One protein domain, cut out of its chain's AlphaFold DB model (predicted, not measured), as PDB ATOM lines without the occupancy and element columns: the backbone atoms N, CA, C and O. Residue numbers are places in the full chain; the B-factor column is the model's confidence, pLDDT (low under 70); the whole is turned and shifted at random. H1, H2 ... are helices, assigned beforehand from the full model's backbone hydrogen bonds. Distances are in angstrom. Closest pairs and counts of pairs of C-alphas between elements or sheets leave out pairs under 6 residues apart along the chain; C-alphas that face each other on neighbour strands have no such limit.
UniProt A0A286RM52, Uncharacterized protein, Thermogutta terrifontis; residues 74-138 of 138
ATOM      1  N   ASP A  74     191.330 124.725 127.094       94.88
ATOM      2  CA  ASP A  74     189.941 124.259 127.019       94.88
ATOM      3  C   ASP A  74     189.624 123.693 125.621       94.88
ATOM      4  O   ASP A  74     188.854 122.747 125.484       94.88
ATOM      5  N   GLU A  75     190.286 124.238 124.597       94.44
ATOM      6  CA  GLU A  75     190.285 123.772 123.209       94.44
ATOM      7  C   GLU A  75     191.730 123.670 122.716       94.44
ATOM      8  O   GLU A  75     192.585 124.457 123.134       94.44
ATOM      9  N   GLU A  76     192.024 122.720 121.826       93.38
ATOM     10  CA  GLU A  76     193.387 122.562 121.317       93.38
ATOM     11  C   GLU A  76     193.839 123.835 120.575       93.38
ATOM     12  O   GLU A  76     193.145 124.291 119.662       93.38
ATOM     13  N   PRO A  77     194.996 124.428 120.934       95.00
ATOM     14  CA  PRO A  77     195.470 125.622 120.259       95.00
ATOM     15  C   PRO A  77     195.850 125.296 118.813       95.00
ATOM     16  O   PRO A  77     196.611 124.362 118.541       95.00
ATOM     17  N   ASP A  78     195.360 126.113 117.887       95.75
ATOM     18  CA  ASP A  78     195.749 126.026 116.487       95.75
ATOM     19  C   ASP A  78     197.220 126.441 116.271       95.75
ATOM     20  O   ASP A  78     197.942 126.861 117.185       95.75
ATOM     21  N   GLN A  79     197.688 126.325 115.026       95.75
ATOM     22  CA  GLN A  79     199.077 126.633 114.688       95.75
ATOM     23  C   GLN A  79     199.438 128.108 114.927       95.75
ATOM     24  O   GLN A  79     200.573 128.415 115.300       95.75
ATOM     25  N   THR A  80     198.478 129.021 114.767       96.19
ATOM     26  CA  THR A  80     198.672 130.457 115.004       96.19
ATOM     27  C   THR A  80     198.856 130.735 116.494       96.19
ATOM     28  O   THR A  80     199.782 131.448 116.889       96.19
ATOM     29  N   ALA A  81     198.022 130.133 117.342       96.12
ATOM     30  CA  ALA A  81     198.113 130.228 118.791       96.12
ATOM     31  C   ALA A  81     199.421 129.611 119.312       96.12
ATOM     32  O   ALA A  81     200.118 130.246 120.110       96.12
ATOM     33  N   LYS A  82     199.806 128.426 118.814       97.06
ATOM     34  CA  LYS A  82     201.097 127.780 119.127       97.06
ATOM     35  C   LYS A  82     202.283 128.672 118.724       97.06
ATOM     36  O   LYS A  82     203.228 128.838 119.496       97.06
ATOM     37  N   ALA A  83     202.217 129.320 117.561       98.00
ATOM     38  CA  ALA A  83     203.242 130.249 117.088       98.00
ATOM     39  C   ALA A  83     203.366 131.514 117.957       98.00
ATOM     40  O   ALA A  83     204.476 131.903 118.336       98.00
ATOM     41  N   LEU A  84     202.239 132.127 118.333       97.00
ATOM     42  CA  LEU A  84     202.226 133.265 119.256       97.00
ATOM     43  C   LEU A  84     202.804 132.877 120.624       97.00
ATOM     44  O   LEU A  84     203.622 133.606 121.188       97.00
ATOM     45  N   LEU A  85     202.434 131.703 121.133       96.94
ATOM     46  CA  LEU A  85     202.948 131.173 122.389       96.94
ATOM     47  C   LEU A  85     204.469 130.965 122.344       96.94
ATOM     48  O   LEU A  85     205.164 131.361 123.283       96.94
ATOM     49  N   ALA A  86     205.003 130.420 121.247       97.94
ATOM     50  CA  ALA A  86     206.444 130.281 121.053       97.94
ATOM     51  C   ALA A  86     207.161 131.642 121.088       97.94
ATOM     52  O   ALA A  86     208.186 131.778 121.759       97.94
ATOM     53  N   ALA A  87     206.597 132.681 120.460       97.81
ATOM     54  CA  ALA A  87     207.137 134.039 120.539       97.81
ATOM     55  C   ALA A  87     207.108 134.596 121.977       97.81
ATOM     56  O   ALA A  87     208.105 135.155 122.446       97.81
ATOM     57  N   CYS A  88     206.010 134.395 122.714       96.75
ATOM     58  CA  CYS A  88     205.902 134.781 124.122       96.75
ATOM     59  C   CYS A  88     206.960 134.083 124.989       96.75
ATOM     60  O   CYS A  88     207.677 134.749 125.739       96.75
ATOM     61  N   ILE A  89     207.112 132.765 124.853       95.88
ATOM     62  CA  ILE A  89     208.098 131.959 125.587       95.88
ATOM     63  C   ILE A  89     209.520 132.416 125.261       95.88
ATOM     64  O   ILE A  89     210.319 132.676 126.164       95.88
ATOM     65  N   LEU A  90     209.819 132.622 123.978       97.12
ATOM     66  CA  LEU A  90     211.103 133.149 123.536       97.12
ATOM     67  C   LEU A  90     211.320 134.612 123.918       97.12
ATOM     68  O   LEU A  90     212.455 135.063 123.816       97.12
ATOM     69  N   SER A  91     210.319 135.356 124.382       96.31
ATOM     70  CA  SER A  91     210.498 136.699 124.956       96.31
ATOM     71  C   SER A  91     210.718 136.675 126.473       96.31
ATOM     72  O   SER A  91     211.260 137.627 127.045       96.31
ATOM     73  N   LEU A  92     210.363 135.576 127.146       94.38
ATOM     74  CA  LEU A  92     210.501 135.447 128.588       94.38
ATOM     75  C   LEU A  92     211.985 135.335 128.960       94.38
ATOM     76  O   LEU A  92     212.682 134.373 128.640       94.38
ATOM     77  N   ARG A  93     212.500 136.368 129.635       92.12
ATOM     78  CA  ARG A  93     213.916 136.444 130.039       92.12
ATOM     79  C   ARG A  93     214.121 136.404 131.537       92.12
ATOM     80  O   ARG A  93     215.231 136.111 131.979       92.12
ATOM     81  N   ARG A  94     213.115 136.786 132.327       92.44
ATOM     82  CA  ARG A  94     213.259 136.900 133.779       92.44
ATOM     83  C   ARG A  94     211.983 136.533 134.528       92.44
ATOM     84  O   ARG A  94     210.928 137.071 134.219       92.44
ATOM     85  N   ALA A  95     212.111 135.756 135.598       90.31
ATOM     86  CA  ALA A  95     211.038 135.491 136.559       90.31
ATOM     87  C   ALA A  95     211.463 135.813 138.001       90.31
ATOM     88  O   ALA A  95     212.642 136.032 138.286       90.31
ATOM     89  N   GLY A  96     210.488 135.859 138.910       88.94
ATOM     90  CA  GLY A  96     210.715 136.100 140.335       88.94
ATOM     91  C   GLY A  96     211.070 137.547 140.702       88.94
ATOM     92  O   GLY A  96     210.923 138.482 139.911       88.94
ATOM     93  N   THR A  97     211.519 137.739 141.942       84.81
ATOM     94  CA  THR A  97     211.848 139.049 142.524       84.81
ATOM     95  C   THR A  97     213.344 139.378 142.400       84.81
ATOM     96  O   THR A  97     214.176 138.526 142.088       84.81
ATOM     97  N   GLY A  98     213.719 140.646 142.607       80.12
ATOM     98  CA  GLY A  98     215.128 141.069 142.550       80.12
ATOM     99  C   GLY A  98     215.728 141.114 141.137       80.12
ATOM    100  O   GLY A  98     216.946 140.995 140.984       80.12
ATOM    101  N   ARG A  99     214.893 141.306 140.104       79.94
ATOM    102  CA  ARG A  99     215.299 141.365 138.684       79.94
ATOM    103  C   ARG A  99     216.410 142.391 138.427       79.94
ATOM    104  O   ARG A  99     217.373 142.084 137.726       79.94
ATOM    105  N   ASN A 100     216.337 143.547 139.086       80.94
ATOM    106  CA  ASN A 100     217.317 144.637 138.963       80.94
ATOM    107  C   ASN A 100     218.638 144.363 139.707       80.94
ATOM    108  O   ASN A 100     219.537 145.189 139.691       80.94
ATOM    109  N   ARG A 101     218.774 143.200 140.360       81.69
ATOM    110  CA  ARG A 101     219.973 142.784 141.106       81.69
ATOM    111  C   ARG A 101     220.603 141.514 140.525       81.69
ATOM    112  O   ARG A 101     221.111 140.670 141.256       81.69
ATOM    113  N   GLY A 102     220.492 141.335 139.206       82.75
ATOM    114  CA  GLY A 102     221.101 140.208 138.486       82.75
ATOM    115  C   GLY A 102     220.437 138.844 138.717       82.75
ATOM    116  O   GLY A 102     221.010 137.818 138.348       82.75
ATOM    117  N   ARG A 103     219.239 138.805 139.317       86.75
ATOM    118  CA  ARG A 103     218.498 137.564 139.598       86.75
ATOM    119  C   ARG A 103     217.409 137.290 138.564       86.75
ATOM    120  O   ARG A 103     217.004 138.173 137.800       86.75
ATOM    121  N   GLY A 104     216.956 136.037 138.560       91.38
ATOM    122  CA  GLY A 104     215.768 135.606 137.833       91.38
ATOM    123  C   GLY A 104     215.959 135.369 136.342       91.38
ATOM    124  O   GLY A 104     214.976 135.067 135.681       91.38
ATOM    125  N   ARG A 105     217.177 135.514 135.794       94.62
ATOM    126  CA  ARG A 105     217.452 135.216 134.380       94.62
ATOM    127  C   ARG A 105     217.146 133.749 134.100       94.62
ATOM    128  O   ARG A 105     217.668 132.885 134.799       94.62
ATOM    129  N   LEU A 106     216.356 133.507 133.065       94.56
ATOM    130  CA  LEU A 106     215.992 132.173 132.614       94.56
ATOM    131  C   LEU A 106     215.918 132.114 131.090       94.56
ATOM    132  O   LEU A 106     215.896 133.148 130.411       94.56
ATOM    133  N   THR A 107     215.874 130.889 130.592       95.94
ATOM    134  CA  THR A 107     215.463 130.524 129.238       95.94
ATOM    135  C   THR A 107     214.244 129.621 129.357       95.94
ATOM    136  O   THR A 107     214.109 128.906 130.349       95.94
ATOM    137  N   ALA A 108     213.361 129.667 128.369       96.69
ATOM    138  CA  ALA A 108     212.163 128.844 128.330       96.69
ATOM    139  C   ALA A 108     212.014 128.234 126.932       96.69
ATOM    140  O   ALA A 108     212.458 128.830 125.946       96.69
ATOM    141  N   ARG A 109     211.431 127.037 126.881       97.69
ATOM    142  CA  ARG A 109     211.159 126.261 125.668       97.69
ATOM    143  C   ARG A 109     209.739 125.708 125.767       97.69
ATOM    144  O   ARG A 109     209.265 125.443 126.873       97.69
ATOM    145  N   LEU A 110     209.071 125.609 124.628       97.56
ATOM    146  CA  LEU A 110     207.741 125.041 124.474       97.56
ATOM    147  C   LEU A 110     207.881 123.586 124.034       97.56
ATOM    148  O   LEU A 110     208.547 123.316 123.037       97.56
ATOM    149  N   HIS A 111     207.235 122.681 124.761       97.25
ATOM    150  CA  HIS A 111     207.164 121.271 124.396       97.25
ATOM    151  C   HIS A 111     205.720 120.878 124.081       97.25
ATOM    152  O   HIS A 111     204.791 121.490 124.617       97.25
ATOM    153  N   ASP A 112     205.545 119.891 123.205       95.50
ATOM    154  CA  ASP A 112     204.255 119.238 122.983       95.50
ATOM    155  C   ASP A 112     203.915 118.248 124.119       95.50
ATOM    156  O   ASP A 112     204.683 118.060 125.067       95.50
ATOM    157  N   ASP A 113     202.747 117.617 124.029       92.31
ATOM    158  CA  ASP A 113     202.255 116.611 124.980       92.31
ATOM    159  C   ASP A 113     203.116 115.334 125.032       92.31
ATOM    160  O   ASP A 113     203.049 114.575 125.998       92.31
ATOM    161  N   ARG A 114     203.957 115.110 124.019       93.88
ATOM    162  CA  ARG A 114     204.924 114.006 123.942       93.88
ATOM    163  C   ARG A 114     206.307 114.402 124.461       93.88
ATOM    164  O   ARG A 114     207.208 113.565 124.468       93.88
ATOM    165  N   GLY A 115     206.490 115.652 124.887       93.56
ATOM    166  CA  GLY A 115     207.757 116.181 125.383       93.56
ATOM    167  C   GLY A 115     208.744 116.600 124.290       93.56
ATOM    168  O   GLY A 115     209.904 116.868 124.605       93.56
ATOM    169  N   ASN A 116     208.328 116.688 123.023       97.06
ATOM    170  CA  ASN A 116     209.187 117.182 121.947       97.06
ATOM    171  C   ASN A 116     209.271 118.706 121.997       97.06
ATOM    172  O   ASN A 116     208.259 119.384 122.158       97.06
ATOM    173  N   ASP A 117     210.470 119.258 121.824       98.00
ATOM    174  CA  ASP A 117     210.668 120.705 121.755       98.00
ATOM    175  C   ASP A 117     210.169 121.239 120.406       98.00
ATOM    176  O   ASP A 117     210.798 121.033 119.369       98.00
ATOM    177  N   ILE A 118     209.045 121.950 120.439       97.94
ATOM    178  CA  ILE A 118     208.389 122.541 119.264       97.94
ATOM    179  C   ILE A 118     208.671 124.044 119.136       97.94
ATOM    180  O   ILE A 118     208.103 124.727 118.283       97.94
ATOM    181  N   THR A 119     209.546 124.594 119.988       98.19
ATOM    182  CA  THR A 119     209.759 126.044 120.104       98.19
ATOM    183  C   THR A 119     210.152 126.677 118.775       98.19
ATOM    184  O   THR A 119     209.571 127.684 118.366       98.19
ATOM    185  N   ASP A 120     211.164 126.112 118.118       98.12
ATOM    186  CA  ASP A 120     211.770 126.740 116.948       98.12
ATOM    187  C   ASP A 120     210.855 126.619 115.724       98.12
ATOM    188  O   ASP A 120     210.707 127.592 114.987       98.12
ATOM    189  N   GLU A 121     210.175 125.480 115.553       98.06
ATOM    190  CA  GLU A 121     209.182 125.265 114.493       98.06
ATOM    191  C   GLU A 121     208.025 126.270 114.601       98.06
ATOM    192  O   GLU A 121     207.757 127.028 113.663       98.06
ATOM    193  N   CYS A 122     207.389 126.348 115.774       98.19
ATOM    194  CA  CYS A 122     206.296 127.287 116.015       98.19
ATOM    195  C   CYS A 122     206.757 128.744 115.861       98.19
ATOM    196  O   CYS A 122     206.031 129.576 115.314       98.19
ATOM    197  N   PHE A 123     207.980 129.073 116.285       98.38
ATOM    198  CA  PHE A 123     208.509 130.422 116.116       98.38
ATOM    199  C   PHE A 123     208.820 130.770 114.654       98.38
ATOM    200  O   PHE A 123     208.612 131.916 114.252       98.38
ATOM    201  N   GLN A 124     209.264 129.821 113.822       98.06
ATOM    202  CA  GLN A 124     209.382 130.085 112.382       98.06
ATOM    203  C   GLN A 124     208.018 130.391 111.761       98.06
ATOM    204  O   GLN A 124     207.917 131.331 110.971       98.06
ATOM    205  N   HIS A 125     206.966 129.674 112.167       97.50
ATOM    206  CA  HIS A 125     205.610 129.986 111.718       97.50
ATOM    207  C   HIS A 125     205.188 131.404 112.133       97.50
ATOM    208  O   HIS A 125     204.701 132.173 111.307       97.50
ATOM    209  N   PHE A 126     205.481 131.812 113.374       97.75
ATOM    210  CA  PHE A 126     205.239 133.186 113.830       97.75
ATOM    211  C   PHE A 126     205.941 134.222 112.941       97.75
ATOM    212  O   PHE A 126     205.336 135.214 112.537       97.75
ATOM    213  N   ARG A 127     207.211 133.986 112.587       97.31
ATOM    214  CA  ARG A 127     207.967 134.890 111.704       97.31
ATOM    215  C   ARG A 127     207.332 135.013 110.320       97.31
ATOM    216  O   ARG A 127     207.302 136.115 109.781       97.31
ATOM    217  N   GLN A 128     206.821 133.917 109.757       96.25
ATOM    218  CA  GLN A 128     206.106 133.937 108.476       96.25
ATOM    219  C   GLN A 128     204.815 134.756 108.570       96.25
ATOM    220  O   GLN A 128     204.577 135.603 107.712       96.25
ATOM    221  N   LEU A 129     204.026 134.568 109.632       95.50
ATOM    222  CA  LEU A 129     202.803 135.342 109.865       95.50
ATOM    223  C   LEU A 129     203.086 136.847 109.960       95.50
ATOM    224  O   LEU A 129     202.376 137.646 109.354       95.50
ATOM    225  N   VAL A 130     204.152 137.240 110.666       94.88
ATOM    226  CA  VAL A 130     204.558 138.652 110.785       94.88
ATOM    227  C   VAL A 130     205.012 139.226 109.439       94.88
ATOM    228  O   VAL A 130     204.607 140.332 109.095       94.88
ATOM    229  N   LYS A 131     205.805 138.484 108.653       94.06
ATOM    230  CA  LYS A 131     206.200 138.903 107.295       94.06
ATOM    231  C   LYS A 131     204.984 139.140 106.397       94.06
ATOM    232  O   LYS A 131     204.885 140.190 105.769       94.06
ATOM    233  N   LEU A 132     204.044 138.189 106.382       91.81
ATOM    234  CA  LEU A 132     202.817 138.286 105.588       91.81
ATOM    235  C   LEU A 132     201.960 139.483 106.018       91.81
ATOM    236  O   LEU A 132     201.483 140.226 105.164       91.81
ATOM    237  N   ALA A 133     201.813 139.714 107.326       88.69
ATOM    238  CA  ALA A 133     201.091 140.871 107.855       88.69
ATOM    239  C   ALA A 133     201.743 142.213 107.472       88.69
ATOM    240  O   ALA A 133     201.045 143.211 107.310       88.69
ATOM    241  N   ASN A 134     203.065 142.226 107.283       88.69
ATOM    242  CA  ASN A 134     203.831 143.401 106.866       88.69
ATOM    243  C   ASN A 134     203.954 143.550 105.336       88.69
ATOM    244  O   ASN A 134     204.589 144.494 104.870       88.69
ATOM    245  N   GLY A 135     203.359 142.648 104.544       82.12
ATOM    246  CA  GLY A 135     203.428 142.682 103.078       82.12
ATOM    247  C   GLY A 135     204.776 142.245 102.488       82.12
ATOM    248  O   GLY A 135     205.052 142.525 101.323       82.12
ATOM    249  N   GLU A 136     205.621 141.564 103.265       74.19
ATOM    250  CA  GLU A 136     206.916 141.047 102.814       74.19
ATOM    251  C   GLU A 136     206.756 139.654 102.173       74.19
ATOM    252  O   GLU A 136     206.048 138.790 102.695       74.19
ATOM    253  N   THR A 137     207.414 139.410 101.032       70.38
ATOM    254  CA  THR A 137     207.395 138.099 100.351       70.38
ATOM    255  C   THR A 137     208.239 137.064 101.121       70.38
ATOM    256  O   THR A 137     209.268 137.419 101.701       70.38
ATOM    257  N   LEU A 138     207.777 135.803 101.159       56.81
ATOM    258  CA  LEU A 138     208.309 134.710 101.999       56.81
ATOM    259  C   LEU A 138     209.803 134.420 101.798       56.81
ATOM    260  O   LEU A 138     210.203 134.173 100.641       56.81
TER     261      LEU A 138
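Overview. This is residues 74 to 138 of the 138 residues of an uncharacterized protein of Thermogutta terrifontis (UniProt A0A286RM52). Two helices, H1 and H2, cross almost at a right angle, and between them the chain makes a long loop that runs on from the end of H1 and folds back to the start of H2. The end of H2 and the residues after it, 130 to 135, stick out from the rest. The printed part has 65 residues with two named helices, H1 then H2, and no named strand; the class is all helix, though under half of the residues are in named elements. It is loose, with a radius of gyration of the C-alphas of 14.6 A, and spans 43 by 31 by 21 A.

Along the chain. H1 holds residues 79 to 91, 18.4 A long, and begins at C-alpha 79 (199.077, 126.633, 114.688). H2 holds residues 119 to 133, 21.1 A long, and ends at C-alpha 133 (201.091, 140.871, 107.855).

Arrangement. H1 and H2 touch, their closest C-alphas being those of Ala 83 and Cys 122, 4.4 A apart. Their lines are only just about perpendicular, at 73 degrees. In H1 and H2 every O i to N i+4 pair is within hydrogen-bond range.

Size, cuts and confidence. The C-alphas farthest apart, of Gly 98 and Thr 137, are 43.0 A apart. The printed part has no cut. The link from H1 to H2, 27 residues, is long. Only residue 138, the chain's last, has a pLDDT under 70.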